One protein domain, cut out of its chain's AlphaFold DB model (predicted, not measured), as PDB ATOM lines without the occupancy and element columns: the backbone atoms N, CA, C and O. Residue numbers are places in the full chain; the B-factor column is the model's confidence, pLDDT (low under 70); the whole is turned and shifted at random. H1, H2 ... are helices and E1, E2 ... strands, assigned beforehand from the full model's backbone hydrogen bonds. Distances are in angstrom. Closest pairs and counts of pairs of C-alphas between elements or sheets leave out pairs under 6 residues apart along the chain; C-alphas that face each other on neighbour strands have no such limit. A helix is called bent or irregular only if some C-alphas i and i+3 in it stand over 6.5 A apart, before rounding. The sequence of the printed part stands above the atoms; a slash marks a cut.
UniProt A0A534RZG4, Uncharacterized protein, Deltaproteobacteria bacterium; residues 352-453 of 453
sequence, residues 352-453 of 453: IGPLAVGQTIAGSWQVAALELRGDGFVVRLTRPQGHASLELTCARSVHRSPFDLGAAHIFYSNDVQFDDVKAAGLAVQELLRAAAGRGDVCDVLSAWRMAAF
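AT A GLANCE: This is residues 352 to 453 of the 453 residues of an uncharacterized protein of Deltaproteobacteria bacterium (UniProt A0A534RZG4). A twisted and curled antiparallel sheet of five strands has the long helix H1 packed over one face, with E1 and E4 making most of the approaches to it. A shorter helix, H2, runs across the sheet where E2 and E4 end and E3 begins, making a corner with H1. The printed part has 102 residues, with the named elements in the order E1 E2 E3 E4 E5 H1 H2; the sheet has the same strand order, E1 - E2 - E3 - E4 - E5, and the class is mixed, helices and strands. The whole is compact, with a radius of gyration of the C-alphas of 12.6 A, and its C-alphas span 35 by 28 by 24 A.

IN THESE COORDINATES: E1 covers residues 360 to 362, beginning at C-alpha 360 at (-44.636, -14.378, 22.604). E2 is residues 365 to 373, 21.8 A long, and bends by 57 degrees at residue 368. E3, residues 376 to 383, and E4, residues 386 to 393, are each 23.5 A long. E5 is residues 409 to 414, 16.5 A. H1, residues 418 to 436, is 25.9 A long; it is irregular, but only just: C-alphas 420 and 423 are 6.6 A apart. H2, residues 441 to 452, is 16.6 A long and ends at C-alpha 452 at (-28.374, -26.609, 20.926).

HOW THE PARTS SIT: The five strands form a meander, each strand the antiparallel neighbour of the one before. E2 pairs in a staggered way, with E1 over residues 365 to 366 and with E3 over residues 366 to 373. Within hydrogen-bond range are N 361 and O 365 of E1 and E2, 2.9 A, N 368 and O 380 of E2 and E3, 2.7 A, N 381 and O 388 of E3 and E4, 2.7 A, and N 391 and O 411 of E4 and E5, 2.8 A. E1 and E5 are the edge strands and are apart. H1 is on one face of the sheet, giving two layers, a helix on one face of a sheet; its closest C-alphas to E1 are those of Ala 424 and Ala 362, 5.1 A apart. H2 is on the sheet at a height of 9.6 A over it. It is over E2 and E4, and only just over E3, on which 3 of its C-alphas fall. On the local plane it runs across the strands, at 83 degrees to E2; the closest C-alphas of H2 and E3 are those of Arg 449 and Gly 376, 7.0 A. H1 and H2 only just touch, only at the corner by their link, with 3 pairs of C-alphas within 8 A, the closest those of Ala 436 and Val 444, 6.1 A; their lines are about perpendicular, at 86 degrees. In H2 every O i to N i+4 pair is within hydrogen-bond range, in H1 13 of 15.

THE WHOLE: The two C-alphas farthest apart are those of Gln 385 and Arg 438, 35.7 A. The printed part has no cut and ends at the chain's last residue, Phe 453. The link from E4 to E5, residues 394 to 408, is long; the other links between named elements are tight. Mean pLDDT of the printed part is 91.9, with residues 398 to 399 under 70.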
ATOM      1  N   ILE A 352     -34.269 -23.205  21.621       97.25
ATOM      2  CA  ILE A 352     -34.033 -24.401  22.445       97.25
ATOM      3  C   ILE A 352     -35.391 -25.072  22.680       97.25
ATOM      4  O   ILE A 352     -36.281 -24.491  23.301       97.25
ATOM      5  N   GLY A 353     -35.570 -26.293  22.171       96.06
ATOM      6  CA  GLY A 353     -36.849 -27.002  22.277       96.06
ATOM      7  C   GLY A 353     -38.021 -26.188  21.694       96.06
ATOM      8  O   GLY A 353     -37.908 -25.696  20.565       96.06
ATOM      9  N   PRO A 354     -39.143 -26.024  22.427       97.31
ATOM     10  CA  PRO A 354     -40.305 -25.266  21.958       97.31
ATOM     11  C   PRO A 354     -40.143 -23.742  22.076       97.31
ATOM     12  O   PRO A 354     -41.073 -23.016  21.724       97.31
ATOM     13  N   LEU A 355     -39.011 -23.258  22.599       98.06
ATOM     14  CA  LEU A 355     -38.779 -21.848  22.892       98.06
ATOM     15  C   LEU A 355     -37.870 -21.224  21.837       98.06
ATOM     16  O   LEU A 355     -36.779 -21.730  21.577       98.06
ATOM     17  N   ALA A 356     -38.300 -20.108  21.252       98.00
ATOM     18  CA  ALA A 356     -37.536 -19.357  20.261       98.00
ATOM     19  C   ALA A 356     -37.446 -17.872  20.625       98.00
ATOM     20  O   ALA A 356     -38.409 -17.296  21.125       98.00
ATOM     21  N   VAL A 357     -36.309 -17.235  20.341       97.69
ATOM     22  CA  VAL A 357     -36.149 -15.785  20.530       97.69
ATOM     23  C   VAL A 357     -37.180 -15.032  19.678       97.69
ATOM     24  O   VAL A 357     -37.404 -15.365  18.516       97.69
ATOM     25  N   GLY A 358     -37.843 -14.041  20.276       97.56
ATOM     26  CA  GLY A 358     -38.960 -13.289  19.699       97.56
ATOM     27  C   GLY A 358     -40.336 -13.940  19.889       97.56
ATOM     28  O   GLY A 358     -41.350 -13.311  19.590       97.56
ATOM     29  N   GLN A 359     -40.410 -15.170  20.407       98.12
ATOM     30  CA  GLN A 359     -41.685 -15.835  20.671       98.12
ATOM     31  C   GLN A 359     -42.439 -15.147  21.809       98.12
ATOM     32  O   GLN A 359     -41.915 -14.992  22.912       98.12
ATOM     33  N   THR A 360     -43.703 -14.809  21.561       97.88
ATOM     34  CA  THR A 360     -44.636 -14.378  22.604       97.88
ATOM     35  C   THR A 360     -45.087 -15.582  23.428       97.88
ATOM     36  O   THR A 360     -45.553 -16.575  22.873       97.88
ATOM     37  N   ILE A 361     -44.959 -15.484  24.750       95.94
ATOM     38  CA  ILE A 361     -45.276 -16.562  25.695       95.94
ATOM     39  C   ILE A 361     -46.673 -16.372  26.297       95.94
ATOM     40  O   ILE A 361     -47.536 -17.231  26.147       95.94
ATOM     41  N   ALA A 362     -46.907 -15.241  26.968       95.38
ATOM     42  CA  ALA A 362     -48.198 -14.894  27.559       95.38
ATOM     43  C   ALA A 362     -48.339 -13.374  27.699       95.38
ATOM     44  O   ALA A 362     -47.441 -12.702  28.211       95.38
ATOM     45  N   GLY A 363     -49.480 -12.831  27.271       93.44
ATOM     46  CA  GLY A 363     -49.698 -11.385  27.255       93.44
ATOM     47  C   GLY A 363     -48.652 -10.676  26.390       93.44
ATOM     48  O   GLY A 363     -48.502 -10.996  25.215       93.44
ATOM     49  N   SER A 364     -47.921  -9.728  26.980       95.38
ATOM     50  CA  SER A 364     -46.847  -8.968  26.323       95.38
ATOM     51  C   SER A 364     -45.439  -9.534  26.550       95.38
ATOM     52  O   SER A 364     -44.468  -8.900  26.142       95.38
ATOM     53  N   TRP A 365     -45.302 -10.698  27.198       97.69
ATOM     54  CA  TRP A 365     -43.998 -11.318  27.436       97.69
ATOM     55  C   TRP A 365     -43.457 -12.008  26.186       97.69
ATOM     56  O   TRP A 365     -44.124 -12.870  25.610       97.69
ATOM     57  N   GLN A 366     -42.218 -11.683  25.829       98.12
ATOM     58  CA  GLN A 366     -41.484 -12.273  24.712       98.12
ATOM     59  C   GLN A 366     -40.160 -12.877  25.173       98.12
ATOM     60  O   GLN A 366     -39.516 -12.342  26.075       98.12
ATOM     61  N   VAL A 367     -39.725 -13.963  24.533       98.12
ATOM     62  CA  VAL A 367     -38.390 -14.538  24.746       98.12
ATOM     63  C   VAL A 367     -37.340 -13.603  24.146       98.12
ATOM     64  O   VAL A 367     -37.209 -13.497  22.932       98.12
ATOM     65  N   ALA A 368     -36.586 -12.919  24.996       97.19
ATOM     66  CA  ALA A 368     -35.518 -12.012  24.594       97.19
ATOM     67  C   ALA A 368     -34.207 -12.749  24.288       97.19
ATOM     68  O   ALA A 368     -33.486 -12.362  23.375       97.19
ATOM     69  N   ALA A 369     -33.888 -13.794  25.056       96.94
ATOM     70  CA  ALA A 369     -32.665 -14.569  24.878       96.94
ATOM     71  C   ALA A 369     -32.789 -15.982  25.460       96.94
ATOM     72  O   ALA A 369     -33.587 -16.228  26.371       96.94
ATOM     73  N   LEU A 370     -31.950 -16.879  24.946       97.31
ATOM     74  CA  LEU A 370     -31.785 -18.256  25.397       97.31
ATOM     75  C   LEU A 370     -30.298 -18.511  25.659       97.31
ATOM     76  O   LEU A 370     -29.456 -18.165  24.831       97.31
ATOM     77  N   GLU A 371     -29.973 -19.093  26.810       95.19
ATOM     78  CA  GLU A 371     -28.588 -19.284  27.260       95.19
ATOM     79  C   GLU A 371     -28.427 -20.676  27.885       95.19
ATOM     80  O   GLU A 371     -29.174 -21.030  28.797       95.19
ATOM     81  N   LEU A 372     -27.470 -21.481  27.412       93.94
ATOM     82  CA  LEU A 372     -27.155 -22.768  28.044       93.94
ATOM     83  C   LEU A 372     -26.412 -22.547  29.358       93.94
ATOM     84  O   LEU A 372     -25.474 -21.752  29.416       93.94
ATOM     85  N   ARG A 373     -26.793 -23.278  30.411       88.94
ATOM     86  CA  ARG A 373     -26.174 -23.124  31.730       88.94
ATOM     87  C   ARG A 373     -26.126 -24.439  32.487       88.94
ATOM     88  O   ARG A 373     -27.161 -24.972  32.866       88.94
ATOM     89  N   GLY A 374     -24.917 -24.934  32.753       87.50
ATOM     90  CA  GLY A 374     -24.730 -26.163  33.525       87.50
ATOM     91  C   GLY A 374     -25.514 -27.330  32.924       87.50
ATOM     92  O   GLY A 374     -25.324 -27.670  31.758       87.50
ATOM     93  N   ASP A 375     -26.405 -27.923  33.714       87.12
ATOM     94  CA  ASP A 375     -27.289 -29.035  33.344       87.12
ATOM     95  C   ASP A 375     -28.660 -28.598  32.789       87.12
ATOM     96  O   ASP A 375     -29.550 -29.426  32.603       87.12
ATOM     97  N   GLY A 376     -28.819 -27.310  32.489       93.06
ATOM     98  CA  GLY A 376     -30.068 -26.709  32.049       93.06
ATOM     99  C   GLY A 376     -29.878 -25.554  31.065       93.06
ATOM    100  O   GLY A 376     -28.875 -25.466  30.346       93.06
ATOM    101  N   PHE A 377     -30.866 -24.662  31.017       95.56
ATOM    102  CA  PHE A 377     -30.802 -23.422  30.244       95.56
ATOM    103  C   PHE A 377     -31.682 -22.323  30.846       95.56
ATOM    104  O   PHE A 377     -32.621 -22.581  31.598       95.56
ATOM    105  N   VAL A 378     -31.369 -21.075  30.504       95.62
ATOM    106  CA  VAL A 378     -32.067 -19.876  30.966       95.62
ATOM    107  C   VAL A 378     -32.856 -19.258  29.817       95.62
ATOM    108  O   VAL A 378     -32.336 -19.049  28.722       95.62
ATOM    109  N   VAL A 379     -34.114 -18.927  30.095       97.31
ATOM    110  CA  VAL A 379     -35.039 -18.227  29.204       97.31
ATOM    111  C   VAL A 379     -35.226 -16.821  29.742       97.31
ATOM    112  O   VAL A 379     -35.860 -16.621  30.780       97.31
ATOM    113  N   ARG A 380     -34.671 -15.830  29.045       97.06
ATOM    114  CA  ARG A 380     -34.874 -14.423  29.396       97.06
ATOM    115  C   ARG A 380     -36.126 -13.924  28.707       97.06
ATOM    116  O   ARG A 380     -36.245 -14.011  27.488       97.06
ATOM    117  N   LEU A 381     -37.046 -13.394  29.490       97.12
ATOM    118  CA  LEU A 381     -38.302 -12.822  29.051       97.12
ATOM    119  C   LEU A 381     -38.250 -11.300  29.183       97.12
ATOM    120  O   LEU A 381     -37.677 -10.761  30.130       97.12
ATOM    121  N   THR A 382     -38.877 -10.606  28.242       97.19
ATOM    122  CA  THR A 382     -39.018  -9.149  28.252       97.19
ATOM    123  C   THR A 382     -40.457  -8.744  27.974       97.19
ATOM    124  O   THR A 382     -41.163  -9.420  27.224       97.19
ATOM    125  N   ARG A 383     -40.888  -7.636  28.569       96.06
ATOM    126  CA  ARG A 383     -42.118  -6.908  28.245       96.06
ATOM    127  C   ARG A 383     -41.864  -5.405  28.441       96.06
ATOM    128  O   ARG A 383     -40.874  -5.048  29.074       96.06
ATOM    129  N   PRO A 384     -42.751  -4.500  27.988       95.50
ATOM    130  CA  PRO A 384     -42.541  -3.058  28.163       95.50
ATOM    131  C   PRO A 384     -42.317  -2.616  29.618       95.50
ATOM    132  O   PRO A 384     -41.631  -1.633  29.861       95.50
ATOM    133  N   GLN A 385     -42.897  -3.338  30.582       91.81
ATOM    134  CA  GLN A 385     -42.816  -3.012  32.006       91.81
ATOM    135  C   GLN A 385     -41.663  -3.703  32.761       91.81
ATOM    136  O   GLN A 385     -41.581  -3.514  33.972       91.81
ATOM    137  N   GLY A 386     -40.827  -4.532  32.117       92.38
ATOM    138  CA  GLY A 386     -39.679  -5.170  32.781       92.38
ATOM    139  C   GLY A 386     -39.223  -6.504  32.184       92.38
ATOM    140  O   GLY A 386     -39.655  -6.920  31.105       92.38
ATOM    141  N   HIS A 387     -38.350  -7.187  32.917       93.81
ATOM    142  CA  HIS A 387     -37.659  -8.411  32.537       93.81
ATOM    143  C   HIS A 387     -37.846  -9.544  33.561       93.81
ATOM    144  O   HIS A 387     -37.965  -9.357  34.772       93.81
ATOM    145  N   ALA A 388     -37.814 -10.778  33.072       93.69
ATOM    146  CA  ALA A 388     -37.769 -11.967  33.914       93.69
ATOM    147  C   ALA A 388     -36.784 -12.977  33.329       93.69
ATOM    148  O   ALA A 388     -36.507 -12.972  32.135       93.69
ATOM    149  N   SER A 389     -36.230 -13.846  34.160       94.81
ATOM    150  CA  SER A 389     -35.418 -14.980  33.728       94.81
ATOM    151  C   SER A 389     -35.979 -16.240  34.356       94.81
ATOM    152  O   SER A 389     -36.197 -16.261  35.566       94.81
ATOM    153  N   LEU A 390     -36.206 -17.265  33.540       95.81
ATOM    154  CA  LEU A 390     -36.614 -18.595  33.974       95.81
ATOM    155  C   LEU A 390     -35.447 -19.554  33.739       95.81
ATOM    156  O   LEU A 390     -35.020 -19.721  32.603       95.81
ATOM    157  N   GLU A 391     -34.910 -20.153  34.794       95.12
ATOM    158  CA  GLU A 391     -33.844 -21.153  34.719       95.12
ATOM    159  C   GLU A 391     -34.457 -22.545  34.837       95.12
ATOM    160  O   GLU A 391     -35.036 -22.887  35.867       95.12
ATOM    161  N   LEU A 392     -34.346 -23.326  33.763       96.31
ATOM    162  CA  LEU A 392     -34.868 -24.680  33.662       96.31
ATOM    163  C   LEU A 392     -33.720 -25.652  33.892       96.31
ATOM    164  O   LEU A 392     -32.750 -25.638  33.137       96.31
ATOM    165  N   THR A 393     -33.834 -26.505  34.902       94.50
ATOM    166  CA  THR A 393     -32.794 -27.478  35.258       94.50
ATOM    167  C   THR A 393     -33.410 -28.755  35.821       94.50
ATOM    168  O   THR A 393     -34.518 -28.751  36.352       94.50
ATOM    169  N   CYS A 394     -32.674 -29.855  35.709       93.50
ATOM    170  CA  CYS A 394     -32.986 -31.127  36.356       93.50
ATOM    171  C   CYS A 394     -32.042 -31.454  37.516       93.50
ATOM    172  O   CYS A 394     -32.051 -32.575  38.035       93.50
ATOM    173  N   ALA A 395     -31.251 -30.473  37.954       84.00
ATOM    174  CA  ALA A 395     -30.489 -30.550  39.184       84.00
ATOM    175  C   ALA A 395     -31.433 -30.860  40.343       84.00
ATOM    176  O   ALA A 395     -32.480 -30.232  40.498       84.00
ATOM    177  N   ARG A 396     -31.039 -31.791  41.215       80.25
ATOM    178  CA  ARG A 396     -31.788 -32.040  42.449       80.25
ATOM    179  C   ARG A 396     -31.820 -30.761  43.283       80.25
ATOM    180  O   ARG A 396     -30.781 -30.310  43.758       80.25
ATOM    181  N   SER A 397     -33.016 -30.228  43.508       74.62
ATOM    182  CA  SER A 397     -33.239 -29.079  44.379       74.62
ATOM    183  C   SER A 397     -34.210 -29.429  45.501       74.62
ATOM    184  O   SER A 397     -35.217 -30.107  45.304       74.62
ATOM    185  N   VAL A 398     -33.913 -28.935  46.705       68.62
ATOM    186  CA  VAL A 398     -34.853 -28.965  47.837       68.62
ATOM    187  C   VAL A 398     -35.928 -27.883  47.718       68.62
ATOM    188  O   VAL A 398     -36.999 -28.013  48.308       68.62
ATOM    189  N   HIS A 399     -35.657 -26.834  46.942       67.12
ATOM    190  CA  HIS A 399     -36.580 -25.737  46.683       67.12
ATOM    191  C   HIS A 399     -37.501 -26.087  45.523       67.12
ATOM    192  O   HIS A 399     -37.030 -26.558  44.484       67.12
ATOM    193  N   ARG A 400     -38.798 -25.825  45.707       74.69
ATOM    194  CA  ARG A 400     -39.812 -25.995  44.667       74.69
ATOM    195  C   ARG A 400     -40.261 -24.642  44.146       74.69
ATOM    196  O   ARG A 400     -40.614 -23.767  44.935       74.69
ATOM    197  N   SER A 401     -40.299 -24.497  42.831       85.12
ATOM    198  CA  SER A 401     -40.907 -23.337  42.187       85.12
ATOM    199  C   SER A 401     -42.372 -23.626  41.849       85.12
ATOM    200  O   SER A 401     -42.726 -24.767  41.536       85.12
ATOM    201  N   PRO A 402     -43.256 -22.607  41.860       86.00
ATOM    202  CA  PRO A 402     -44.627 -22.751  41.364       86.00
ATOM    203  C   PRO A 402     -44.700 -23.173  39.886       86.00
ATOM    204  O   PRO A 402     -45.766 -23.570  39.422       86.00
ATOM    205  N   PHE A 403     -43.587 -23.081  39.153       93.38
ATOM    206  CA  PHE A 403     -43.483 -23.452  37.744       93.38
ATOM    207  C   PHE A 403     -42.853 -24.838  37.521       93.38
ATOM    208  O   PHE A 403     -42.777 -25.270  36.374       93.38
ATOM    209  N   ASP A 404     -42.452 -25.566  38.570       91.69
ATOM    210  CA  ASP A 404     -41.827 -26.893  38.435       91.69
ATOM    211  C   ASP A 404     -42.704 -27.876  37.644       91.69
ATOM    212  O   ASP A 404     -43.930 -27.903  37.784       91.69
ATOM    213  N   LEU A 405     -42.072 -28.703  36.808       92.00
ATOM    214  CA  LEU A 405     -42.739 -29.658  35.927       92.00
ATOM    215  C   LEU A 405     -42.131 -31.056  36.093       92.00
ATOM    216  O   LEU A 405     -41.110 -31.391  35.495       92.00
ATOM    217  N   GLY A 406     -42.788 -31.900  36.889       90.75
ATOM    218  CA  GLY A 406     -42.272 -33.235  37.198       90.75
ATOM    219  C   GLY A 406     -40.979 -33.146  38.012       90.75
ATOM    220  O   GLY A 406     -40.987 -32.572  39.100       90.75
ATOM    221  N   ALA A 407     -39.894 -33.724  37.494       88.81
ATOM    222  CA  ALA A 407     -38.557 -33.634  38.085       88.81
ATOM    223  C   ALA A 407     -37.768 -32.385  37.643       88.81
ATOM    224  O   ALA A 407     -36.715 -32.107  38.209       88.81
ATOM    225  N   ALA A 408     -38.265 -31.635  36.653       90.00
ATOM    226  CA  ALA A 408     -37.624 -30.411  36.198       90.00
ATOM    227  C   ALA A 408     -38.024 -29.226  37.081       90.00
ATOM    228  O   ALA A 408     -39.212 -28.964  37.305       90.00
ATOM    229  N   HIS A 409     -37.020 -28.484  37.530       90.50
ATOM    230  CA  HIS A 409     -37.182 -27.254  38.282       90.50
ATOM    231  C   HIS A 409     -37.136 -26.040  37.357       90.50
ATOM    232  O   HIS A 409     -36.294 -25.969  36.459       90.50
ATOM    233  N   ILE A 410     -38.029 -25.076  37.588       88.75
ATOM    234  CA  ILE A 410     -38.065 -23.811  36.840       88.75
ATOM    235  C   ILE A 410     -37.917 -22.652  37.823       88.75
ATOM    236  O   ILE A 410     -38.904 -22.098  38.315       88.75
ATOM    237  N   PHE A 411     -36.680 -22.275  38.128       84.50
ATOM    238  CA  PHE A 411     -36.403 -21.117  38.976       84.50
ATOM    239  C   PHE A 411     -36.705 -19.828  38.227       84.50
ATOM    240  O   PHE A 411     -36.571 -19.770  37.009       84.50
ATOM    241  N   TYR A 412     -37.091 -18.780  38.947       86.00
ATOM    242  CA  TYR A 412     -37.323 -17.478  38.341       86.00
ATOM    243  C   TYR A 412     -36.601 -16.367  39.100       86.00
ATOM    244  O   TYR A 412     -36.444 -16.414  40.318       86.00
ATOM    245  N   SER A 413     -36.183 -15.347  38.361       79.69
ATOM    246  CA  SER A 413     -35.768 -14.043  38.884       79.69
ATOM    247  C   SER A 413     -36.405 -12.953  38.028       79.69
ATOM    248  O   SER A 413     -36.614 -13.152  36.831       79.69
ATOM    249  N   ASN A 414     -36.791 -11.829  38.625       80.69
ATOM    250  CA  ASN A 414     -37.522 -10.774  37.929       80.69
ATOM    251  C   ASN A 414     -37.264  -9.394  38.548       80.69
ATOM    252  O   ASN A 414     -36.792  -9.285  39.678       80.69
ATOM    253  N   ASP A 415     -37.565  -8.348  37.782       75.69
ATOM    254  CA  ASP A 415     -37.610  -6.949  38.234       75.69
ATOM    255  C   ASP A 415     -39.056  -6.430  38.414       75.69
ATOM    256  O   ASP A 415     -39.275  -5.287  38.811       75.69
ATOM    257  N   VAL A 416     -40.047  -7.290  38.161       79.00
ATOM    258  CA  VAL A 416     -41.490  -7.019  38.250       79.00
ATOM    259  C   VAL A 416     -42.158  -7.839  39.359       79.00
ATOM    260  O   VAL A 416     -41.584  -8.787  39.895       79.00
ATOM    261  N   GLN A 417     -43.407  -7.502  39.694       76.50
ATOM    262  CA  GLN A 417     -44.183  -8.231  40.700       76.50
ATOM    263  C   GLN A 417     -44.409  -9.698  40.297       76.50
ATOM    264  O   GLN A 417     -44.475 -10.041  39.118       76.50
ATOM    265  N   PHE A 418     -44.548 -10.594  41.278       81.12
ATOM    266  CA  PHE A 418     -44.727 -12.023  40.996       81.12
ATOM    267  C   PHE A 418     -45.972 -12.307  40.144       81.12
ATOM    268  O   PHE A 418     -45.892 -13.100  39.205       81.12
ATOM    269  N   ASP A 419     -47.087 -11.625  40.417       81.38
ATOM    270  CA  ASP A 419     -48.340 -11.807  39.671       81.38
ATOM    271  C   ASP A 419     -48.183 -11.514  38.172       81.38
ATOM    272  O   ASP A 419     -48.809 -12.174  37.342       81.38
ATOM    273  N   ASP A 420     -47.268 -10.611  37.813       83.25
ATOM    274  CA  ASP A 420     -46.954 -10.275  36.427       83.25
ATOM    275  C   ASP A 420     -46.169 -11.369  35.688       83.25
ATOM    276  O   ASP A 420     -46.327 -11.543  34.476       83.25
ATOM    277  N   VAL A 421     -45.307 -12.101  36.399       91.31
ATOM    278  CA  VAL A 421     -44.485 -13.189  35.832       91.31
ATOM    279  C   VAL A 421     -45.210 -14.522  35.898       91.31
ATOM    280  O   VAL A 421     -44.949 -15.400  35.079       91.31
ATOM    281  N   LYS A 422     -46.160 -14.679  36.823       92.81
ATOM    282  CA  LYS A 422     -46.905 -15.921  37.034       92.81
ATOM    283  C   LYS A 422     -47.541 -16.450  35.750       92.81
ATOM    284  O   LYS A 422     -47.407 -17.635  35.456       92.81
ATOM    285  N   ALA A 423     -48.180 -15.581  34.966       92.19
ATOM    286  CA  ALA A 423     -48.783 -15.969  33.691       92.19
ATOM    287  C   ALA A 423     -47.735 -16.465  32.676       92.19
ATOM    288  O   ALA A 423     -47.953 -17.478  32.015       92.19
ATOM    289  N   ALA A 424     -46.582 -15.796  32.591       95.25
ATOM    290  CA  ALA A 424     -45.501 -16.192  31.694       95.25
ATOM    291  C   ALA A 424     -44.830 -17.501  32.133       95.25
ATOM    292  O   ALA A 424     -44.621 -18.381  31.304       95.25
ATOM    293  N   GLY A 425     -44.553 -17.667  33.429       94.88
ATOM    294  CA  GLY A 425     -43.983 -18.898  33.979       94.88
ATOM    295  C   GLY A 425     -44.894 -20.111  33.776       94.88
ATOM    296  O   GLY A 425     -44.418 -21.162  33.350       94.88
ATOM    297  N   LEU A 426     -46.209 -19.963  33.983       96.31
ATOM    298  CA  LEU A 426     -47.188 -21.024  33.703       96.31
ATOM    299  C   LEU A 426     -47.294 -21.346  32.207       96.31
ATOM    300  O   LEU A 426     -47.421 -22.512  31.843       96.31
ATOM    301  N   ALA A 427     -47.206 -20.343  31.334       96.62
ATOM    302  CA  ALA A 427     -47.216 -20.565  29.891       96.62
ATOM    303  C   ALA A 427     -45.940 -21.264  29.398       96.62
ATOM    304  O   ALA A 427     -46.033 -22.181  28.586       96.62
ATOM    305  N   VAL A 428     -44.759 -20.916  29.929       96.50
ATOM    306  CA  VAL A 428     -43.528 -21.686  29.671       96.50
ATOM    307  C   VAL A 428     -43.686 -23.120  30.170       96.50
ATOM    308  O   VAL A 428     -43.403 -24.049  29.420       96.50
ATOM    309  N   GLN A 429     -44.197 -23.322  31.387       96.38
ATOM    310  CA  GLN A 429     -44.453 -24.658  31.924       96.38
ATOM    311  C   GLN A 429     -45.363 -25.486  30.997       96.38
ATOM    312  O   GLN A 429     -45.068 -26.651  30.734       96.38
ATOM    313  N   GLU A 430     -46.443 -24.897  30.481       97.12
ATOM    314  CA  GLU A 430     -47.362 -25.576  29.562       97.12
ATOM    315  C   GLU A 430     -46.707 -25.894  28.211       97.12
ATOM    316  O   GLU A 430     -46.861 -27.005  27.710       97.12
ATOM    317  N   LEU A 431     -45.913 -24.973  27.651       97.06
ATOM    318  CA  LEU A 431     -45.154 -25.217  26.417       97.06
ATOM    319  C   LEU A 431     -44.187 -26.396  26.568       97.06
ATOM    320  O   LEU A 431     -44.106 -27.248  25.685       97.06
ATOM    321  N   LEU A 432     -43.477 -26.468  27.696       95.94
ATOM    322  CA  LEU A 432     -42.567 -27.575  27.995       95.94
ATOM    323  C   LEU A 432     -43.329 -28.886  28.175       95.94
ATOM    324  O   LEU A 432     -42.916 -29.906  27.633       95.94
ATOM    325  N   ARG A 433     -44.457 -28.857  28.897       96.31
ATOM    326  CA  ARG A 433     -45.332 -30.019  29.106       96.31
ATOM    327  C   ARG A 433     -45.851 -30.562  27.777       96.31
ATOM    328  O   ARG A 433     -45.750 -31.760  27.530       96.31
ATOM    329  N   ALA A 434     -46.353 -29.688  26.907       96.75
ATOM    330  CA  ALA A 434     -46.846 -30.061  25.588       96.75
ATOM    331  C   ALA A 434     -45.734 -30.649  24.705       96.75
ATOM    332  O   ALA A 434     -45.948 -31.662  24.042       96.75
ATOM    333  N   ALA A 435     -44.537 -30.053  24.732       95.06
ATOM    334  CA  ALA A 435     -43.406 -30.502  23.925       95.06
ATOM    335  C   ALA A 435     -42.755 -31.798  24.444       95.06
ATOM    336  O   ALA A 435     -42.287 -32.602  23.641       95.06
ATOM    337  N   ALA A 436     -42.749 -32.029  25.760       95.06
ATOM    338  CA  ALA A 436     -42.292 -33.286  26.356       95.06
ATOM    339  C   ALA A 436     -43.304 -34.432  26.159       95.06
ATOM    340  O   ALA A 436     -42.933 -35.609  26.138       95.06
ATOM    341  N   GLY A 437     -44.590 -34.106  25.993       94.88
ATOM    342  CA  GLY A 437     -45.653 -35.083  25.798       94.88
ATOM    343  C   GLY A 437     -45.793 -36.013  27.006       94.88
ATOM    344  O   GLY A 437     -46.096 -35.569  28.110       94.88
ATOM    345  N   ARG A 438     -45.602 -37.322  26.791       92.75
ATOM    346  CA  ARG A 438     -45.590 -38.344  27.862       92.75
ATOM    347  C   ARG A 438     -44.178 -38.741  28.311       92.75
ATOM    348  O   ARG A 438     -44.059 -39.639  29.139       92.75
ATOM    349  N   GLY A 439     -43.138 -38.150  27.723       91.88
ATOM    350  CA  GLY A 439     -41.750 -38.447  28.067       91.88
ATOM    351  C   GLY A 439     -41.356 -37.884  29.431       91.88
ATOM    352  O   GLY A 439     -42.022 -36.994  29.965       91.88
ATOM    353  N   ASP A 440     -40.258 -38.397  29.986       94.12
ATOM    354  CA  ASP A 440     -39.628 -37.773  31.144       94.12
ATOM    355  C   ASP A 440     -39.089 -36.390  30.750       94.12
ATOM    356  O   ASP A 440     -38.365 -36.230  29.765       94.12
ATOM    357  N   VAL A 441     -39.484 -35.364  31.505       93.56
ATOM    358  CA  VAL A 441     -39.175 -33.965  31.174       93.56
ATOM    359  C   VAL A 441     -37.671 -33.708  31.228       93.56
ATOM    360  O   VAL A 441     -37.168 -32.900  30.449       93.56
ATOM    361  N   CYS A 442     -36.938 -34.405  32.095       95.12
ATOM    362  CA  CYS A 442     -35.501 -34.227  32.226       95.12
ATOM    363  C   CYS A 442     -34.724 -34.861  31.079       95.12
ATOM    364  O   CYS A 442     -33.790 -34.237  30.568       95.12
ATOM    365  N   ASP A 443     -35.156 -36.027  30.608       95.31
ATOM    366  CA  ASP A 443     -34.592 -36.631  29.399       95.31
ATOM    367  C   ASP A 443     -34.798 -35.717  28.180       95.31
ATOM    368  O   ASP A 443     -33.872 -35.483  27.398       95.31
ATOM    369  N   VAL A 444     -35.990 -35.124  28.055       95.75
ATOM    370  CA  VAL A 444     -36.327 -34.199  26.963       95.75
ATOM    371  C   VAL A 444     -35.521 -32.896  27.044       95.75
ATOM    372  O   VAL A 444     -34.969 -32.454  26.033       95.75
ATOM    373  N   LEU A 445     -35.398 -32.290  28.231       94.69
ATOM    374  CA  LEU A 445     -34.583 -31.085  28.435       94.69
ATOM    375  C   LEU A 445     -33.106 -31.342  28.111       94.69
ATOM    376  O   LEU A 445     -32.471 -30.525  27.439       94.69
ATOM    377  N   SER A 446     -32.572 -32.490  28.537       94.75
ATOM    378  CA  SER A 446     -31.204 -32.905  28.223       94.75
ATOM    379  C   SER A 446     -30.999 -33.050  26.712       94.75
ATOM    380  O   SER A 446     -30.026 -32.523  26.169       94.75
ATOM    381  N   ALA A 447     -31.948 -33.674  26.008       95.88
ATOM    382  CA  ALA A 447     -31.905 -33.810  24.555       95.88
ATOM    383  C   ALA A 447     -31.933 -32.450  23.833       95.88
ATOM    384  O   ALA A 447     -31.129 -32.224  22.928       95.88
ATOM    385  N   TRP A 448     -32.800 -31.514  24.244       96.94
ATOM    386  CA  TRP A 448     -32.829 -30.164  23.665       96.94
ATOM    387  C   TRP A 448     -31.537 -29.392  23.907       96.94
ATOM    388  O   TRP A 448     -31.073 -28.696  23.008       96.94
ATOM    389  N   ARG A 449     -30.941 -29.536  25.095       94.62
ATOM    390  CA  ARG A 449     -29.647 -28.929  25.419       94.62
ATOM    391  C   ARG A 449     -28.551 -29.456  24.497       94.62
ATOM    392  O   ARG A 449     -27.803 -28.663  23.941       94.62
ATOM    393  N   MET A 450     -28.477 -30.774  24.315       93.25
ATOM    394  CA  MET A 450     -27.480 -31.401  23.441       93.25
ATOM    395  C   MET A 450     -27.656 -31.020  21.969       93.25
ATOM    396  O   MET A 450     -26.665 -30.934  21.261       93.25
ATOM    397  N   ALA A 451     -28.887 -30.768  21.518       94.50
ATOM    398  CA  ALA A 451     -29.168 -30.313  20.155       94.50
ATOM    399  C   ALA A 451     -28.884 -28.815  19.919       94.50
ATOM    400  O   ALA A 451     -28.912 -28.370  18.775       94.50
ATOM    401  N   ALA A 452     -28.688 -28.037  20.988       90.56
ATOM    402  CA  ALA A 452     -28.374 -26.609  20.926       90.56
ATOM    403  C   ALA A 452     -26.860 -26.317  20.977       90.56
ATOM    404  O   ALA A 452     -26.468 -25.169  20.756       90.56
ATOM    405  N   PHE A 453     -26.040 -27.331  21.282       79.19
ATOM    406  CA  PHE A 453     -24.596 -27.338  21.029       79.19
ATOM    407  C   PHE A 453     -24.330 -27.642  19.554       79.19
ATOM    408  O   PHE A 453     -23.385 -27.028  19.009       79.19
TER     409      PHE A 453